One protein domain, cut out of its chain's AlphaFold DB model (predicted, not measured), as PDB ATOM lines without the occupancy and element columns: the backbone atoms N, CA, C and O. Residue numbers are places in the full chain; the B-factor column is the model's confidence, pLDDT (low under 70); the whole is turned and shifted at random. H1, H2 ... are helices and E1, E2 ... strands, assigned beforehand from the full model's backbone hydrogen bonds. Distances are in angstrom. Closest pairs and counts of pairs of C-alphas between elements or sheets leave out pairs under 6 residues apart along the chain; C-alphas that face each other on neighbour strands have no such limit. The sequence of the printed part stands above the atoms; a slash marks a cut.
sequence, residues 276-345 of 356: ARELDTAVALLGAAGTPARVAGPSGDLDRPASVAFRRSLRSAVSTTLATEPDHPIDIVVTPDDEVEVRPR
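What this domain is: This is residues 276 to 345 of the 356 residues of an uncharacterized protein of Pseudonocardia cypriaca (UniProt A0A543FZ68). Two helices, H1 and H2, lie side by side over one face of a small three-stranded sheet, whose other face is bare; helices and strands run roughly along the same axis. H1 covers the edge strand E1 and H2 the edge strand E3, while the long link of residues 296 to 307 loops round one end. The printed part has 70 residues, with two named helices and three named strands in the order H1, E1, H2, E2, E3; the class is mixed, helices and strands, and the sheet, in the order E1, E2, E3, is mixed. It is compact, with a radius of gyration of the C-alphas of 11.3 A, and only just elongated, spanning 32 by 21 by 18 A.

Where its parts are: H1, residues 276 to 288, begins with C-alpha 276 at (25.481, -37.994, -45.006) and is 18.4 A long from first to last C-alpha. E1, residues 293 to 295, measures 7.1 A. H2, residues 308 to 323, is the longest helix at 22.6 A and begins with C-alpha 308 at (12.759, -32.880, -49.042). E2, residues 330 to 334, measures 13.2 A. E3, residues 340 to 344, measures 13.5 A and ends with C-alpha 344 at (23.358, -30.469, -26.005).

How they stand to each other: E1 and E2 are parallel neighbours at 28 degrees, with N 294 and O 330 3.0 A apart and N 332 and O 294 2.8 A apart, within hydrogen-bond range. E2 and E3 form a hairpin, antiparallel at 153 degrees, with N 331 and O 343 2.8 A apart. H1 and H2 are on the same face of the sheet, an arrangement of two layers, helices over strands. H1 has a height over the sheet of 9.0 A and lies over E1, running along it at 2 degrees on the local plane; their closest C-alphas, of Val 283 and Ala 293, are 5.3 A apart. H2, at a height over the sheet of 8.5 A, lies over E3 and runs along it at 17 degrees on the local plane; their closest C-alphas, of Leu 314 and Val 340, are 5.5 A apart. H1 and H2 touch, the same way at a shallow tilt of 11 degrees, with the C-alphas of Ala 282 and Val 318 closest at 6.8 A. E1, H2 and E2 make a strand-helix-strand unit, two parallel neighbour strands with a helix between them along the chain, and its crossover is left-handed. In H1 and H2 every O i to N i+4 pair is within hydrogen-bond range.

The domain as a whole: The C-alphas farthest apart, of Arg 304 and Asp 327, are 32.6 A apart. The printed part has no cut. The link from E1 to H2, 12 residues, is long. The mean pLDDT of the printed part is 76.0; it is under 70 at residues 297 to 305, 325 to 327, 336 to 337 and 345.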
ATOM      1  N   ALA A 276      24.157 -38.147 -45.607       71.88
ATOM      2  CA  ALA A 276      25.481 -37.994 -45.006       71.88
ATOM      3  C   ALA A 276      26.170 -36.670 -45.374       71.88
ATOM      4  O   ALA A 276      26.677 -35.966 -44.504       71.88
ATOM      5  N   ARG A 277      26.152 -36.287 -46.654       72.75
ATOM      6  CA  ARG A 277      26.848 -35.087 -47.135       72.75
ATOM      7  C   ARG A 277      26.170 -33.792 -46.680       72.75
ATOM      8  O   ARG A 277      26.852 -32.800 -46.417       72.75
ATOM      9  N   GLU A 278      24.845 -33.806 -46.563       80.69
ATOM     10  CA  GLU A 278      24.068 -32.690 -46.007       80.69
ATOM     11  C   GLU A 278      24.380 -32.496 -44.511       80.69
ATOM     12  O   GLU A 278      24.588 -31.369 -44.061       80.69
ATOM     13  N   LEU A 279      24.507 -33.591 -43.749       83.00
ATOM     14  CA  LEU A 279      24.907 -33.552 -42.336       83.00
ATOM     15  C   LEU A 279      26.347 -33.062 -42.149       83.00
ATOM     16  O   LEU A 279      26.587 -32.206 -41.299       83.00
ATOM     17  N   ASP A 280      27.289 -33.544 -42.963       79.81
ATOM     18  CA  ASP A 280      28.683 -33.082 -42.934       79.81
ATOM     19  C   ASP A 280      28.775 -31.576 -43.213       79.81
ATOM     20  O   ASP A 280      29.516 -30.846 -42.550       79.81
ATOM     21  N   THR A 281      27.973 -31.090 -44.164       80.69
ATOM     22  CA  THR A 281      27.893 -29.662 -44.492       80.69
ATOM     23  C   THR A 281      27.314 -28.858 -43.326       80.69
ATOM     24  O   THR A 281      27.852 -27.807 -42.979       80.69
ATOM     25  N   ALA A 282      26.259 -29.354 -42.674       83.81
ATOM     26  CA  ALA A 282      25.676 -28.721 -41.492       83.81
ATOM     27  C   ALA A 282      26.665 -28.646 -40.315       83.81
ATOM     28  O   ALA A 282      26.793 -27.594 -39.687       83.81
ATOM     29  N   VAL A 283      27.411 -29.722 -40.052       84.12
ATOM     30  CA  VAL A 283      28.456 -29.753 -39.017       84.12
ATOM     31  C   VAL A 283      29.567 -28.750 -39.326       84.12
ATOM     32  O   VAL A 283      29.993 -28.017 -38.433       84.12
ATOM     33  N   ALA A 284      30.014 -28.674 -40.582       80.19
ATOM     34  CA  ALA A 284      31.034 -27.719 -41.002       80.19
ATOM     35  C   ALA A 284      30.573 -26.259 -40.835       80.19
ATOM     36  O   ALA A 284      31.351 -25.426 -40.369       80.19
ATOM     37  N   LEU A 285      29.314 -25.951 -41.165       84.12
ATOM     38  CA  LEU A 285      28.736 -24.612 -41.003       84.12
ATOM     39  C   LEU A 285      28.628 -24.197 -39.531       84.12
ATOM     40  O   LEU A 285      29.020 -23.085 -39.185       84.12
ATOM     41  N   LEU A 286      28.149 -25.090 -38.663       81.50
ATOM     42  CA  LEU A 286      28.082 -24.832 -37.222       81.50
ATOM     43  C   LEU A 286      29.484 -24.660 -36.622       81.50
ATOM     44  O   LEU A 286      29.717 -23.727 -35.856       81.50
ATOM     45  N   GLY A 287      30.445 -25.489 -37.040       79.38
ATOM     46  CA  GLY A 287      31.841 -25.363 -36.620       79.38
ATOM     47  C   GLY A 287      32.476 -24.036 -37.046       79.38
ATOM     48  O   GLY A 287      33.187 -23.419 -36.256       79.38
ATOM     49  N   ALA A 288      32.186 -23.561 -38.261       77.69
ATOM     50  CA  ALA A 288      32.645 -22.257 -38.744       77.69
ATOM     51  C   ALA A 288      32.025 -21.081 -37.967       77.69
ATOM     52  O   ALA A 288      32.658 -20.037 -37.840       77.69
ATOM     53  N   ALA A 289      30.823 -21.265 -37.416       80.62
ATOM     54  CA  ALA A 289      30.159 -20.305 -36.539       80.62
ATOM     55  C   ALA A 289      30.605 -20.398 -35.064       80.62
ATOM     56  O   ALA A 289      30.048 -19.713 -34.215       80.62
ATOM     57  N   GLY A 290      31.601 -21.233 -34.742       77.19
ATOM     58  CA  GLY A 290      32.110 -21.391 -33.377       77.19
ATOM     59  C   GLY A 290      31.333 -22.392 -32.516       77.19
ATOM     60  O   GLY A 290      31.677 -22.576 -31.351       77.19
ATOM     61  N   THR A 291      30.346 -23.097 -33.078       81.25
ATOM     62  CA  THR A 291      29.555 -24.120 -32.383       81.25
ATOM     63  C   THR A 291      30.034 -25.527 -32.771       81.25
ATOM     64  O   THR A 291      29.679 -26.036 -33.838       81.25
ATOM     65  N   PRO A 292      30.835 -26.216 -31.937       79.75
ATOM     66  CA  PRO A 292      31.314 -27.556 -32.260       79.75
ATOM     67  C   PRO A 292      30.160 -28.574 -32.276       79.75
ATOM     68  O   PRO A 292      29.623 -28.936 -31.228       79.75
ATOM     69  N   ALA A 293      29.823 -29.070 -33.472       81.38
ATOM     70  CA  ALA A 293      28.758 -30.046 -33.704       81.38
ATOM     71  C   ALA A 293      29.302 -31.437 -34.086       81.38
ATOM     72  O   ALA A 293      30.370 -31.559 -34.693       81.38
ATOM     73  N   ARG A 294      28.574 -32.507 -33.750       82.06
ATOM     74  CA  ARG A 294      28.817 -33.879 -34.241       82.06
ATOM     75  C   ARG A 294      27.505 -34.580 -34.563       82.06
ATOM     76  O   ARG A 294      26.483 -34.255 -33.984       82.06
ATOM     77  N   VAL A 295      27.534 -35.567 -35.453       80.44
ATOM     78  CA  VAL A 295      26.371 -36.426 -35.722       80.44
ATOM     79  C   VAL A 295      26.360 -37.583 -34.719       80.44
ATOM     80  O   VAL A 295      27.370 -38.277 -34.581       80.44
ATOM     81  N   ALA A 296      25.243 -37.800 -34.024       70.38
ATOM     82  CA  ALA A 296      25.070 -38.882 -33.055       70.38
ATOM     83  C   ALA A 296      23.807 -39.702 -33.375       70.38
ATOM     84  O   ALA A 296      22.711 -39.159 -33.441       70.38
ATOM     85  N   GLY A 297      23.944 -41.018 -33.561       63.09
ATOM     86  CA  GLY A 297      22.811 -41.913 -33.826       63.09
ATOM     87  C   GLY A 297      23.213 -43.210 -34.538       63.09
ATOM     88  O   GLY A 297      24.364 -43.337 -34.967       63.09
ATOM     89  N   PRO A 298      22.298 -44.196 -34.657       53.03
ATOM     90  CA  PRO A 298      22.543 -45.407 -35.434       53.03
ATOM     91  C   PRO A 298      22.839 -45.029 -36.886       53.03
ATOM     92  O   PRO A 298      22.059 -44.325 -37.518       53.03
ATOM     93  N   SER A 299      23.958 -45.509 -37.425       52.78
ATOM     94  CA  SER A 299      24.455 -45.221 -38.780       52.78
ATOM     95  C   SER A 299      23.637 -45.894 -39.899       52.78
ATOM     96  O   SER A 299      24.192 -46.279 -40.925       52.78
ATOM     97  N   GLY A 300      22.338 -46.111 -39.679       54.16
ATOM     98  CA  GLY A 300      21.442 -46.735 -40.643       54.16
ATOM     99  C   GLY A 300      21.222 -45.819 -41.845       54.16
ATOM    100  O   GLY A 300      20.715 -44.715 -41.692       54.16
ATOM    101  N   ASP A 301      21.641 -46.296 -43.016       58.53
ATOM    102  CA  ASP A 301      21.345 -45.767 -44.354       58.53
ATOM    103  C   ASP A 301      21.471 -44.237 -44.539       58.53
ATOM    104  O   ASP A 301      20.579 -43.563 -45.052       58.53
ATOM    105  N   LEU A 302      22.608 -43.666 -44.124       62.44
ATOM    106  CA  LEU A 302      22.951 -42.255 -44.383       62.44
ATOM    107  C   LEU A 302      23.381 -41.997 -45.844       62.44
ATOM    108  O   LEU A 302      23.499 -40.843 -46.262       62.44
ATOM    109  N   ASP A 303      23.606 -43.055 -46.628       60.75
ATOM    110  CA  ASP A 303      24.002 -42.965 -48.038       60.75
ATOM    111  C   ASP A 303      22.809 -42.793 -48.992       60.75
ATOM    112  O   ASP A 303      23.000 -42.501 -50.178       60.75
ATOM    113  N   ARG A 304      21.570 -42.891 -48.494       69.75
ATOM    114  CA  ARG A 304      20.374 -42.650 -49.305       69.75
ATOM    115  C   ARG A 304      20.222 -41.179 -49.724       69.75
ATOM    116  O   ARG A 304      20.733 -40.268 -49.057       69.75
ATOM    117  N   PRO A 305      19.469 -40.909 -50.807       66.56
ATOM    118  CA  PRO A 305      19.149 -39.547 -51.216       66.56
ATOM    119  C   PRO A 305      18.399 -38.803 -50.105       66.56
ATOM    120  O   PRO A 305      17.386 -39.288 -49.606       66.56
ATOM    121  N   ALA A 306      18.858 -37.601 -49.748       70.81
ATOM    122  CA  ALA A 306      18.173 -36.775 -48.759       70.81
ATOM    123  C   ALA A 306      16.736 -36.446 -49.213       70.81
ATOM    124  O   ALA A 306      16.523 -35.909 -50.312       70.81
ATOM    125  N   SER A 307      15.744 -36.732 -48.368       74.69
ATOM    126  CA  SER A 307      14.354 -36.357 -48.632       74.69
ATOM    127  C   SER A 307      14.170 -34.834 -48.539       74.69
ATOM    128  O   SER A 307      14.981 -34.101 -47.962       74.69
ATOM    129  N   VAL A 308      13.099 -34.313 -49.146       74.69
ATOM    130  CA  VAL A 308      12.759 -32.880 -49.042       74.69
ATOM    131  C   VAL A 308      12.433 -32.501 -47.591       74.69
ATOM    132  O   VAL A 308      12.815 -31.417 -47.151       74.69
ATOM    133  N   ALA A 309      11.772 -33.401 -46.854       77.19
ATOM    134  CA  ALA A 309      11.437 -33.227 -45.443       77.19
ATOM    135  C   ALA A 309      12.700 -33.136 -44.575       77.19
ATOM    136  O   ALA A 309      12.857 -32.154 -43.848       77.19
ATOM    137  N   PHE A 310      13.648 -34.060 -44.768       81.81
ATOM    138  CA  PHE A 310      14.943 -34.048 -44.091       81.81
ATOM    139  C   PHE A 310      15.696 -32.733 -44.303       81.81
ATOM    140  O   PHE A 310      16.093 -32.075 -43.344       81.81
ATOM    141  N   ARG A 311      15.848 -32.289 -45.559       81.25
ATOM    142  CA  ARG A 311      16.563 -31.035 -45.862       81.25
ATOM    143  C   ARG A 311      15.914 -29.821 -45.202       81.25
ATOM    144  O   ARG A 311      16.611 -28.901 -44.777       81.25
ATOM    145  N   ARG A 312      14.580 -29.796 -45.133       83.12
ATOM    146  CA  ARG A 312      13.839 -28.722 -44.461       83.12
ATOM    147  C   ARG A 312      14.065 -28.767 -42.948       83.12
ATOM    148  O   ARG A 312      14.336 -27.718 -42.370       83.12
ATOM    149  N   SER A 313      13.994 -29.952 -42.346       85.75
ATOM    150  CA  SER A 313      14.225 -30.155 -40.913       85.75
ATOM    151  C   SER A 313      15.658 -29.773 -40.521       85.75
ATOM    152  O   SER A 313      15.843 -28.902 -39.675       85.75
ATOM    153  N   LEU A 314      16.668 -30.274 -41.245       85.75
ATOM    154  CA  LEU A 314      18.081 -29.941 -41.036       85.75
ATOM    155  C   LEU A 314      18.346 -28.434 -41.134       85.75
ATOM    156  O   LEU A 314      19.033 -27.864 -40.290       85.75
ATOM    157  N   ARG A 315      17.780 -27.760 -42.144       85.12
ATOM    158  CA  ARG A 315      17.941 -26.307 -42.299       85.12
ATOM    159  C   ARG A 315      17.321 -25.541 -41.134       85.12
ATOM    160  O   ARG A 315      17.948 -24.615 -40.627       85.12
ATOM    161  N   SER A 316      16.115 -25.928 -40.716       87.31
ATOM    162  CA  SER A 316      15.432 -25.328 -39.567       87.31
ATOM    163  C   SER A 316      16.268 -25.489 -38.298       87.31
ATOM    164  O   SER A 316      16.566 -24.506 -37.618       87.31
ATOM    165  N   ALA A 317      16.745 -26.706 -38.049       83.44
ATOM    166  CA  ALA A 317      17.573 -27.053 -36.907       83.44
ATOM    167  C   ALA A 317      18.884 -26.246 -36.864       83.44
ATOM    168  O   ALA A 317      19.181 -25.607 -35.854       83.44
ATOM    169  N   VAL A 318      19.628 -26.175 -37.976       84.94
ATOM    170  CA  VAL A 318      20.867 -25.377 -38.075       84.94
ATOM    171  C   VAL A 318      20.586 -23.888 -37.872       84.94
ATOM    172  O   VAL A 318      21.286 -23.241 -37.100       84.94
ATOM    173  N   SER A 319      19.545 -23.341 -38.511       83.44
ATOM    174  CA  SER A 319      19.198 -21.920 -38.367       83.44
ATOM    175  C   SER A 319      18.800 -21.551 -36.937       83.44
ATOM    176  O   SER A 319      19.242 -20.527 -36.425       83.44
ATOM    177  N   THR A 320      18.042 -22.421 -36.268       84.25
ATOM    178  CA  THR A 320      17.638 -22.243 -34.868       84.25
ATOM    179  C   THR A 320      18.854 -22.294 -33.949       84.25
ATOM    180  O   THR A 320      19.007 -21.452 -33.070       84.25
ATOM    181  N   THR A 321      19.765 -23.237 -34.192       83.62
ATOM    182  CA  THR A 321      21.006 -23.378 -33.421       83.62
ATOM    183  C   THR A 321      21.896 -22.146 -33.561       83.62
ATOM    184  O   THR A 321      22.349 -21.610 -32.558       83.62
ATOM    185  N   LEU A 322      22.092 -21.647 -34.784       81.94
ATOM    186  CA  LEU A 322      22.877 -20.431 -35.026       81.94
ATOM    187  C   LEU A 322      22.239 -19.187 -34.396       81.94
ATOM    188  O   LEU A 322      22.954 -18.310 -33.927       81.94
ATOM    189  N   ALA A 323      20.906 -19.114 -34.358       80.00
ATOM    190  CA  ALA A 323      20.192 -18.007 -33.727       80.00
ATOM    191  C   ALA A 323      20.258 -18.030 -32.189       80.00
ATOM    192  O   ALA A 323      20.017 -17.003 -31.562       80.00
ATOM    193  N   THR A 324      20.563 -19.184 -31.588       72.44
ATOM    194  CA  THR A 324      20.537 -19.382 -30.127       72.44
ATOM    195  C   THR A 324      21.935 -19.285 -29.489       72.44
ATOM    196  O   THR A 324      22.049 -19.453 -28.284       72.44
ATOM    197  N   GLU A 325      22.981 -19.006 -30.281       66.00
ATOM    198  CA  GLU A 325      24.399 -18.858 -29.878       66.00
ATOM    199  C   GLU A 325      24.827 -19.769 -28.700       66.00
ATOM    200  O   GLU A 325      25.054 -19.321 -27.578       66.00
ATOM    201  N   PRO A 326      24.877 -21.092 -28.920       63.00
ATOM    202  CA  PRO A 326      25.069 -22.055 -27.845       63.00
ATOM    203  C   PRO A 326      26.521 -22.106 -27.341       63.00
ATOM    204  O   PRO A 326      27.444 -22.411 -28.094       63.00
ATOM    205  N   ASP A 327      26.698 -21.944 -26.027       63.75
ATOM    206  CA  ASP A 327      27.989 -22.015 -25.311       63.75
ATOM    207  C   ASP A 327      28.575 -23.439 -25.175       63.75
ATOM    208  O   ASP A 327      29.635 -23.653 -24.573       63.75
ATOM    209  N   HIS A 328      27.883 -24.462 -25.682       71.44
ATOM    210  CA  HIS A 328      28.214 -25.869 -25.444       71.44
ATOM    211  C   HIS A 328      28.239 -26.687 -26.740       71.44
ATOM    212  O   HIS A 328      27.511 -26.374 -27.678       71.44
ATOM    213  N   PRO A 329      29.056 -27.760 -26.809       74.94
ATOM    214  CA  PRO A 329      29.064 -28.665 -27.951       74.94
ATOM    215  C   PRO A 329      27.713 -29.362 -28.127       74.94
ATOM    216  O   PRO A 329      27.024 -29.674 -27.154       74.94
ATOM    217  N   ILE A 330      27.366 -29.646 -29.379       82.31
ATOM    218  CA  ILE A 330      26.033 -30.099 -29.779       82.31
ATOM    219  C   ILE A 330      26.112 -31.398 -30.586       82.31
ATOM    220  O   ILE A 330      27.014 -31.580 -31.403       82.31
ATOM    221  N   ASP A 331      25.136 -32.277 -30.385       83.00
ATOM    222  CA  ASP A 331      24.929 -33.494 -31.158       83.00
ATOM    223  C   ASP A 331      23.696 -33.348 -32.077       83.00
ATOM    224  O   ASP A 331      22.606 -32.999 -31.627       83.00
ATOM    225  N   ILE A 332      23.867 -33.619 -33.373       81.00
ATOM    226  CA  ILE A 332      22.804 -33.691 -34.384       81.00
ATOM    227  C   ILE A 332      22.339 -35.146 -34.466       81.00
ATOM    228  O   ILE A 332      23.114 -36.026 -34.852       81.00
ATOM    229  N   VAL A 333      21.083 -35.398 -34.114       80.56
ATOM    230  CA  VAL A 333      20.455 -36.721 -34.124       80.56
ATOM    231  C   VAL A 333      19.424 -36.772 -35.241       80.56
ATOM    232  O   VAL A 333      18.563 -35.902 -35.336       80.56
ATOM    233  N   VAL A 334      19.504 -37.797 -36.087       77.81
ATOM    234  CA  VAL A 334      18.505 -38.054 -37.133       77.81
ATOM    235  C   VAL A 334      17.568 -39.150 -36.640       77.81
ATOM    236  O   VAL A 334      18.025 -40.229 -36.255       77.81
ATOM    237  N   THR A 335      16.269 -38.866 -36.606       74.00
ATOM    238  CA  THR A 335      15.240 -39.835 -36.217       74.00
ATOM    239  C   THR A 335      14.868 -40.743 -37.401       74.00
ATOM    240  O   THR A 335      15.178 -40.425 -38.553       74.00
ATOM    241  N   PRO A 336      14.196 -41.886 -37.156       67.12
ATOM    242  CA  PRO A 336      13.711 -42.765 -38.223       67.12
ATOM    243  C   PRO A 336      12.750 -42.084 -39.213       67.12
ATOM    244  O   PRO A 336      12.636 -42.544 -40.345       67.12
ATOM    245  N   ASP A 337      12.107 -40.983 -38.807       69.75
ATOM    246  CA  ASP A 337      11.126 -40.228 -39.597       69.75
ATOM    247  C   ASP A 337      11.744 -39.056 -40.389       69.75
ATOM    248  O   ASP A 337      11.047 -38.113 -40.760       69.75
ATOM    249  N   ASP A 338      13.056 -39.086 -40.654       70.31
ATOM    250  CA  ASP A 338      13.793 -38.017 -41.354       70.31
ATOM    251  C   ASP A 338      13.823 -36.666 -40.619       70.31
ATOM    252  O   ASP A 338      14.182 -35.639 -41.205       70.31
ATOM    253  N   GLU A 339      13.484 -36.645 -39.333       76.19
ATOM    254  CA  GLU A 339      13.513 -35.436 -38.519       76.19
ATOM    255  C   GLU A 339      14.888 -35.251 -37.869       76.19
ATOM    256  O   GLU A 339      15.527 -36.203 -37.414       76.19
ATOM    257  N   VAL A 340      15.370 -34.009 -37.857       79.88
ATOM    258  CA  VAL A 340      16.668 -33.650 -37.292       79.88
ATOM    259  C   VAL A 340      16.462 -32.957 -35.957       79.88
ATOM    260  O   VAL A 340      15.936 -31.847 -35.894       79.88
ATOM    261  N   GLU A 341      16.942 -33.595 -34.898       79.94
ATOM    262  CA  GLU A 341      16.928 -33.059 -33.545       79.94
ATOM    263  C   GLU A 341      18.340 -32.638 -33.129       79.94
ATOM    264  O   GLU A 341      19.327 -33.329 -33.387       79.94
ATOM    265  N   VAL A 342      18.446 -31.485 -32.473       78.94
ATOM    266  CA  VAL A 342      19.716 -30.909 -32.031       78.94
ATOM    267  C   VAL A 342      19.764 -30.960 -30.511       78.94
ATOM    268  O   VAL A 342      18.924 -30.360 -29.844       78.94
ATOM    269  N   ARG A 343      20.734 -31.689 -29.952       80.25
ATOM    270  CA  ARG A 343      20.837 -31.941 -28.508       80.25
ATOM    271  C   ARG A 343      22.139 -31.392 -27.921       80.25
ATOM    272  O   ARG A 343      23.188 -31.548 -28.540       80.25
ATOM    273  N   PRO A 344      22.128 -30.812 -26.707       75.25
ATOM    274  CA  PRO A 344      23.358 -30.469 -26.005       75.25
ATOM    275  C   PRO A 344      24.131 -31.744 -25.661       75.25
ATOM    276  O   PRO A 344      23.584 -32.698 -25.095       75.25
ATOM    277  N   ARG A 345      25.420 -31.761 -25.980       69.81
ATOM    278  CA  ARG A 345      26.276 -32.922 -25.760       69.81
ATOM    279  C   ARG A 345      26.446 -33.177 -24.261       69.81
ATOM    280  O   ARG A 345      26.987 -32.346 -23.539       69.81
TER     281      ARG A 345